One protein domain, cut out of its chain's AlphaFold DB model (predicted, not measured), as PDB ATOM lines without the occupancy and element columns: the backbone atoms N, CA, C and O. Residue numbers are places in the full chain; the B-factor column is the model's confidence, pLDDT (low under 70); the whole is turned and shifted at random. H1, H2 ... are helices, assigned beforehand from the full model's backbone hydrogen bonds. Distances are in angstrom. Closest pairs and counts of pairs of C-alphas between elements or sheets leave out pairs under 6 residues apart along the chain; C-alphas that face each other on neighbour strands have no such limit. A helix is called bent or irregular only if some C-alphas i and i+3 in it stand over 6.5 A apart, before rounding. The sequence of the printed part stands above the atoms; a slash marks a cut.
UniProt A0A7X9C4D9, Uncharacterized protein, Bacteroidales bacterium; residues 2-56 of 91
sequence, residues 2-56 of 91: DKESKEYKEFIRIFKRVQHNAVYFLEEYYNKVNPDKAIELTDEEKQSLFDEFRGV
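What this domain is: This is residues 2 to 56 of the 91 residues of an uncharacterized protein of Bacteroidales bacterium (UniProt A0A7X9C4D9). A long helical arm, H1, leads into a small angular body in which H2 and H3 meet nearly square to each other at residues 22 to 23 of H2; residues 2 to 14, of which 3 to 14 belong to H1, stick out free. From the far end of H2 the link of residues 34 to 42 folds back to H3, and residues 32 to 37 also stick out. The 55 printed residues include three named helices, in the order H1, H2, H3, and no named strand; the class is all helix. The whole is loose, with a radius of gyration of the C-alphas of 13.6 A, and flat, spanning 44 by 32 by 11 A.

Where its parts are: H1, the longest helix, covers residues 3 to 18 and measures 23.2 A from C-alpha 3 at (39.811, -65.483, -6.843) to C-alpha 18 at (34.321, -50.681, 10.125). H2 covers residues 22 to 33, 15.2 A long. It is irregular, but only just: C-alphas 28 and 31 are 6.8 A apart. H3 covers residues 43 to 53, 15.5 A long, and ends with C-alpha 53 at (28.221, -46.174, 16.942).

How they stand to each other: H1, with residues 17 to 18 alone, only just touches H2, and only at the corner by their link, with 3 pairs of C-alphas within 8 A. The closest C-alphas are those of Val 18 and Phe 25, 5.2 A apart. The two run opposite ways at a steep tilt of 62 degrees. H2 touches H3 with residues 22 to 23 alone; the closest C-alphas, of Ala 22 and Phe 50, are 5.9 A apart. Their lines are about perpendicular, at 74 degrees. H1 and H3 are apart. In H1 and H3 every O i to N i+4 pair is within hydrogen-bond range; in H2, 6 of 8 are.

The domain as a whole: The C-alphas of Asp 2 and Glu 44, the two farthest apart, are 44.2 A from each other. The printed part has no cut. The link from H1 to H2 is tight and that from H2 to H3 is short. The mean pLDDT of the printed part is 88.4, and residues 2 to 4 are under 70.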
ATOM      1  N   ASP A   2      37.168 -69.498  -7.507       55.94
ATOM      2  CA  ASP A   2      37.355 -68.149  -8.020       55.94
ATOM      3  C   ASP A   2      38.069 -67.247  -7.029       55.94
ATOM      4  O   ASP A   2      37.714 -67.162  -5.849       55.94
ATOM      5  N   LYS A   3      39.082 -66.545  -7.540       52.81
ATOM      6  CA  LYS A   3      39.811 -65.483  -6.843       52.81
ATOM      7  C   LYS A   3      38.846 -64.410  -6.302       52.81
ATOM      8  O   LYS A   3      39.046 -63.918  -5.192       52.81
ATOM      9  N   GLU A   4      37.727 -64.207  -7.005       58.25
ATOM     10  CA  GLU A   4      36.589 -63.367  -6.606       58.25
ATOM     11  C   GLU A   4      35.990 -63.742  -5.235       58.25
ATOM     12  O   GLU A   4      35.514 -62.863  -4.521       58.25
ATOM     13  N   SER A   5      36.073 -65.003  -4.779       78.19
ATOM     14  CA  SER A   5      35.502 -65.377  -3.473       78.19
ATOM     15  C   SER A   5      36.375 -64.968  -2.281       78.19
ATOM     16  O   SER A   5      35.843 -64.729  -1.197       78.19
ATOM     17  N   LYS A   6      37.707 -64.899  -2.433       85.75
ATOM     18  CA  LYS A   6      38.614 -64.601  -1.307       85.75
ATOM     19  C   LYS A   6      38.700 -63.101  -1.047       85.75
ATOM     20  O   LYS A   6      38.601 -62.690   0.105       85.75
ATOM     21  N   GLU A   7      38.840 -62.312  -2.106       88.69
ATOM     22  CA  GLU A   7      38.906 -60.848  -2.022       88.69
ATOM     23  C   GLU A   7      37.591 -60.277  -1.481       88.69
ATOM     24  O   GLU A   7      37.604 -59.477  -0.549       88.69
ATOM     25  N   TYR A   8      36.447 -60.784  -1.951       88.56
ATOM     26  CA  TYR A   8      35.145 -60.373  -1.431       88.56
ATOM     27  C   TYR A   8      34.927 -60.779   0.036       88.56
ATOM     28  O   TYR A   8      34.420 -59.992   0.833       88.56
ATOM     29  N   LYS A   9      35.343 -61.988   0.445       88.38
ATOM     30  CA  LYS A   9      35.270 -62.403   1.859       88.38
ATOM     31  C   LYS A   9      36.124 -61.519   2.761       88.38
ATOM     32  O   LYS A   9      35.694 -61.192   3.867       88.38
ATOM     33  N   GLU A  10      37.309 -61.137   2.294       88.69
ATOM     34  CA  GLU A  10      38.186 -60.221   3.017       88.69
ATOM     35  C   GLU A  10      37.560 -58.830   3.129       88.69
ATOM     36  O   GLU A  10      37.493 -58.280   4.227       88.69
ATOM     37  N   PHE A  11      36.995 -58.311   2.036       89.19
ATOM     38  CA  PHE A  11      36.226 -57.070   2.051       89.19
ATOM     39  C   PHE A  11      35.087 -57.121   3.077       89.19
ATOM     40  O   PHE A  11      35.003 -56.243   3.928       89.19
ATOM     41  N   ILE A  12      34.253 -58.167   3.069       89.31
ATOM     42  CA  ILE A  12      33.149 -58.307   4.031       89.31
ATOM     43  C   ILE A  12      33.667 -58.378   5.471       89.31
ATOM     44  O   ILE A  12      33.053 -57.806   6.371       89.31
ATOM     45  N   ARG A  13      34.791 -59.062   5.713       85.62
ATOM     46  CA  ARG A  13      35.416 -59.129   7.041       85.62
ATOM     47  C   ARG A  13      35.822 -57.741   7.532       85.62
ATOM     48  O   ARG A  13      35.529 -57.396   8.672       85.62
ATOM     49  N   ILE A  14      36.478 -56.969   6.675       86.25
ATOM     50  CA  ILE A  14      36.920 -55.605   6.962       86.25
ATOM     51  C   ILE A  14      35.719 -54.673   7.148       86.25
ATOM     52  O   ILE A  14      35.628 -53.974   8.152       86.25
ATOM     53  N   PHE A  15      34.758 -54.712   6.230       87.94
ATOM     54  CA  PHE A  15      33.554 -53.889   6.274       87.94
ATOM     55  C   PHE A  15      32.761 -54.117   7.564       87.94
ATOM     56  O   PHE A  15      32.366 -53.161   8.226       87.94
ATOM     57  N   LYS A  16      32.618 -55.378   7.992       83.50
ATOM     58  CA  LYS A  16      31.973 -55.719   9.268       83.50
ATOM     59  C   LYS A  16      32.668 -55.128  10.493       83.50
ATOM     60  O   LYS A  16      32.005 -54.903  11.501       83.50
ATOM     61  N   ARG A  17      33.981 -54.898  10.426       81.62
ATOM     62  CA  ARG A  17      34.736 -54.234  11.498       81.62
ATOM     63  C   ARG A  17      34.469 -52.738  11.496       81.62
ATOM     64  O   ARG A  17      34.141 -52.184  12.534       81.62
ATOM     65  N   VAL A  18      34.546 -52.119  10.321       87.25
ATOM     66  CA  VAL A  18      34.321 -50.681  10.125       87.25
ATOM     67  C   VAL A  18      32.900 -50.271  10.520       87.25
ATOM     68  O   VAL A  18      32.724 -49.306  11.254       87.25
ATOM     69  N   GLN A  19      31.883 -51.027  10.094       85.56
ATOM     70  CA  GLN A  19      30.472 -50.652  10.273       85.56
ATOM     71  C   GLN A  19      30.017 -50.557  11.743       85.56
ATOM     72  O   GLN A  19      28.975 -49.973  12.017       85.56
ATOM     73  N   HIS A  20      30.751 -51.166  12.677       83.62
ATOM     74  CA  HIS A  20      30.420 -51.184  14.109       83.62
ATOM     75  C   HIS A  20      31.519 -50.565  14.975       83.62
ATOM     76  O   HIS A  20      31.505 -50.732  16.192       83.62
ATOM     77  N   ASN A  21      32.499 -49.906  14.356       90.56
ATOM     78  CA  ASN A  21      33.627 -49.312  15.051       90.56
ATOM     79  C   ASN A  21      34.048 -48.025  14.335       90.56
ATOM     80  O   ASN A  21      34.915 -48.019  13.457       90.56
ATOM     81  N   ALA A  22      33.397 -46.927  14.718       91.56
ATOM     82  CA  ALA A  22      33.638 -45.608  14.143       91.56
ATOM     83  C   ALA A  22      35.066 -45.093  14.404       91.56
ATOM     84  O   ALA A  22      35.618 -44.394  13.558       91.56
ATOM     85  N   VAL A  23      35.699 -45.500  15.510       94.44
ATOM     86  CA  VAL A  23      37.112 -45.187  15.784       94.44
ATOM     87  C   VAL A  23      38.017 -45.874  14.762       94.44
ATOM     88  O   VAL A  23      38.836 -45.219  14.124       94.44
ATOM     89  N   TYR A  24      37.804 -47.171  14.517       92.19
ATOM     90  CA  TYR A  24      38.550 -47.921  13.504       92.19
ATOM     91  C   TYR A  24      38.349 -47.336  12.101       92.19
ATOM     92  O   TYR A  24      39.300 -47.234  11.332       92.19
ATOM     93  N   PHE A  25      37.127 -46.914  11.759       93.00
ATOM     94  CA  PHE A  25      36.877 -46.194  10.509       93.00
ATOM     95  C   PHE A  25      37.712 -44.911  10.409       93.00
ATOM     96  O   PHE A  25      38.352 -44.666   9.383       93.00
ATOM     97  N   LEU A  26      37.702 -44.095  11.464       94.75
ATOM     98  CA  LEU A  26      38.396 -42.817  11.477       94.75
ATOM     99  C   LEU A  26      39.906 -43.004  11.277       94.75
ATOM    100  O   LEU A  26      40.492 -42.395  10.382       94.75
ATOM    101  N   GLU A  27      40.514 -43.884  12.071       93.50
ATOM    102  CA  GLU A  27      41.964 -44.093  12.099       93.50
ATOM    103  C   GLU A  27      42.472 -44.837  10.858       93.50
ATOM    104  O   GLU A  27      43.448 -44.423  10.226       93.50
ATOM    105  N   GLU A  28      41.796 -45.916  10.459       92.06
ATOM    106  CA  GLU A  28      42.296 -46.796   9.401       92.06
ATOM    107  C   GLU A  28      41.845 -46.391   7.995       92.06
ATOM    108  O   GLU A  28      42.435 -46.869   7.023       92.06
ATOM    109  N   TYR A  29      40.852 -45.504   7.865       92.50
ATOM    110  CA  TYR A  29      40.318 -45.079   6.567       92.50
ATOM    111  C   TYR A  29      40.281 -43.564   6.405       92.50
ATOM    112  O   TYR A  29      40.971 -43.041   5.531       92.50
ATOM    113  N   TYR A  30      39.495 -42.849   7.213       94.94
ATOM    114  CA  TYR A  30      39.267 -41.417   6.994       94.94
ATOM    115  C   TYR A  30      40.567 -40.607   7.058       94.94
ATOM    116  O   TYR A  30      40.865 -39.871   6.114       94.94
ATOM    117  N   ASN A  31      41.369 -40.799   8.111       96.19
ATOM    118  CA  ASN A  31      42.627 -40.080   8.315       96.19
ATOM    119  C   ASN A  31      43.683 -40.446   7.264       96.19
ATOM    120  O   ASN A  31      44.434 -39.582   6.821       96.19
ATOM    121  N   LYS A  32      43.716 -41.705   6.804       94.50
ATOM    122  CA  LYS A  32      44.643 -42.133   5.740       94.50
ATOM    123  C   LYS A  32      44.300 -41.521   4.384       94.50
ATOM    124  O   LYS A  32      45.201 -41.221   3.607       94.50
ATOM    125  N   VAL A  33      43.010 -41.345   4.094       95.44
ATOM    126  CA  VAL A  33      42.538 -40.720   2.848       95.44
ATOM    127  C   VAL A  33      42.634 -39.192   2.910       95.44
ATOM    128  O   VAL A  33      42.861 -38.559   1.883       95.44
ATOM    129  N   ASN A  34      42.488 -38.597   4.096       94.25
ATOM    130  CA  ASN A  34      42.498 -37.150   4.309       94.25
ATOM    131  C   ASN A  34      43.618 -36.739   5.283       94.25
ATOM    132  O   ASN A  34      43.311 -36.213   6.354       94.25
ATOM    133  N   PRO A  35      44.905 -36.945   4.945       93.25
ATOM    134  CA  PRO A  35      46.005 -36.707   5.880       93.25
ATOM    135  C   PRO A  35      46.083 -35.246   6.342       93.25
ATOM    136  O   PRO A  35      46.324 -34.986   7.515       93.25
ATOM    137  N   ASP A  36      45.780 -34.292   5.457       96.31
ATOM    138  CA  ASP A  36      45.792 -32.856   5.779       96.31
ATOM    139  C   ASP A  36      44.657 -32.430   6.726       96.31
ATOM    140  O   ASP A  36      44.662 -31.324   7.260       96.31
ATOM    141  N   LYS A  37      43.647 -33.291   6.897       94.00
ATOM    142  CA  LYS A  37      42.476 -33.072   7.758       94.00
ATOM    143  C   LYS A  37      42.320 -34.204   8.771       94.00
ATOM    144  O   LYS A  37      41.200 -34.489   9.192       94.00
ATOM    145  N   ALA A  38      43.420 -34.880   9.101       94.12
ATOM    146  CA  ALA A  38      43.392 -35.979  10.045       94.12
ATOM    147  C   ALA A  38      42.818 -35.494  11.380       94.12
ATOM    148  O   ALA A  38      43.205 -34.448  11.901       94.12
ATOM    149  N   ILE A  39      41.864 -36.255  11.907       95.25
ATOM    150  CA  ILE A  39      41.239 -35.977  13.195       95.25
ATOM    151  C   ILE A  39      41.945 -36.854  14.220       95.25
ATOM    152  O   ILE A  39      41.862 -38.083  14.158       95.25
ATOM    153  N   GLU A  40      42.638 -36.219  15.157       94.88
ATOM    154  CA  GLU A  40      43.192 -36.882  16.331       94.88
ATOM    155  C   GLU A  40      42.209 -36.730  17.488       94.88
ATOM    156  O   GLU A  40      41.863 -35.617  17.878       94.88
ATOM    157  N   LEU A  41      41.738 -37.864  18.006       95.00
ATOM    158  CA  LEU A  41      40.835 -37.924  19.149       95.00
ATOM    159  C   LEU A  41      41.603 -38.333  20.404       95.00
ATOM    160  O   LEU A  41      42.487 -39.194  20.352       95.00
ATOM    161  N   THR A  42      41.207 -37.767  21.537       96.56
ATOM    162  CA  THR A  42      41.579 -38.251  22.873       96.56
ATOM    163  C   THR A  42      40.953 -39.618  23.165       96.56
ATOM    164  O   THR A  42      40.015 -40.047  22.488       96.56
ATOM    165  N   ASP A  43      41.445 -40.323  24.186       94.25
ATOM    166  CA  ASP A  43      40.872 -41.610  24.608       94.25
ATOM    167  C   ASP A  43      39.393 -41.468  25.012       94.25
ATOM    168  O   ASP A  43      38.581 -42.346  24.717       94.25
ATOM    169  N   GLU A  44      39.022 -40.357  25.653       95.50
ATOM    170  CA  GLU A  44      37.646 -40.054  26.049       95.50
ATOM    171  C   GLU A  44      36.735 -39.852  24.831       95.50
ATOM    172  O   GLU A  44      35.633 -40.403  24.774       95.50
ATOM    173  N   GLU A  45      37.200 -39.109  23.825       96.31
ATOM    174  CA  GLU A  45      36.462 -38.902  22.575       96.31
ATOM    175  C   GLU A  45      36.342 -40.197  21.768       96.31
ATOM    176  O   GLU A  45      35.280 -40.471  21.207       96.31
ATOM    177  N   LYS A  46      37.389 -41.034  21.751       95.56
ATOM    178  CA  LYS A  46      37.333 -42.366  21.132       95.56
ATOM    179  C   LYS A  46      36.304 -43.250  21.816       95.56
ATOM    180  O   LYS A  46      35.516 -43.894  21.126       95.56
ATOM    181  N   GLN A  47      36.269 -43.260  23.149       94.00
ATOM    182  CA  GLN A  47      35.266 -44.021  23.891       94.00
ATOM    183  C   GLN A  47      33.854 -43.519  23.576       94.00
ATOM    184  O   GLN A  47      32.986 -44.329  23.262       94.00
ATOM    185  N   SER A  48      33.632 -42.200  23.599       94.00
ATOM    186  CA  SER A  48      32.327 -41.606  23.289       94.00
ATOM    187  C   SER A  48      31.866 -41.957  21.874       94.00
ATOM    188  O   SER A  48      30.728 -42.381  21.681       94.00
ATOM    189  N   LEU A  49      32.756 -41.829  20.887       93.50
ATOM    190  CA  LEU A  49      32.464 -42.151  19.493       93.50
ATOM    191  C   LEU A  49      32.192 -43.648  19.305       93.50
ATOM    192  O   LEU A  49      31.298 -44.044  18.558       93.50
ATOM    193  N   PHE A  50      32.959 -44.501  19.985       92.06
ATOM    194  CA  PHE A  50      32.711 -45.932  19.970       92.06
ATOM    195  C   PHE A  50      31.355 -46.263  20.589       92.06
ATOM    196  O   PHE A  50      30.586 -46.995  19.982       92.06
ATOM    197  N   ASP A  51      31.021 -45.708  21.752       90.00
ATOM    198  CA  ASP A  51      29.756 -45.992  22.428       90.00
ATOM    199  C   ASP A  51      28.526 -45.510  21.647       90.00
ATOM    200  O   ASP A  51      27.483 -46.164  21.708       90.00
ATOM    201  N   GLU A  52      28.652 -44.430  20.870       90.44
ATOM    202  CA  GLU A  52      27.586 -43.914  20.002       90.44
ATOM    203  C   GLU A  52      27.296 -44.835  18.805       90.44
ATOM    204  O   GLU A  52      26.135 -45.053  18.454       90.44
ATOM    205  N   PHE A  53      28.338 -45.410  18.193       88.25
ATOM    206  CA  PHE A  53      28.221 -46.174  16.942       88.25
ATOM    207  C   PHE A  53      28.496 -47.675  17.079       88.25
ATOM    208  O   PHE A  53      28.447 -48.407  16.082       88.25
ATOM    209  N   ARG A  54      28.793 -48.168  18.287       83.56
ATOM    210  CA  ARG A  54      29.030 -49.595  18.512       83.56
ATOM    211  C   ARG A  54      27.792 -50.390  18.124       83.56
ATOM    212  O   ARG A  54      26.663 -50.071  18.495       83.56
ATOM    213  N   GLY A  55      28.014 -51.471  17.386       72.31
ATOM    214  CA  GLY A  55      26.949 -52.418  17.086       72.31
ATOM    215  C   GLY A  55      26.450 -53.092  18.363       72.31
ATOM    216  O   GLY A  55      27.244 -53.492  19.214       72.31
ATOM    217  N   VAL A  56      25.134 -53.277  18.479       70.00
ATOM    218  CA  VAL A  56      24.575 -54.190  19.483       70.00
ATOM    219  C   VAL A  56      24.818 -55.624  18.996       70.00
ATOM    220  O   VAL A  56      24.479 -55.926  17.846       70.00
TER     221      VAL A  56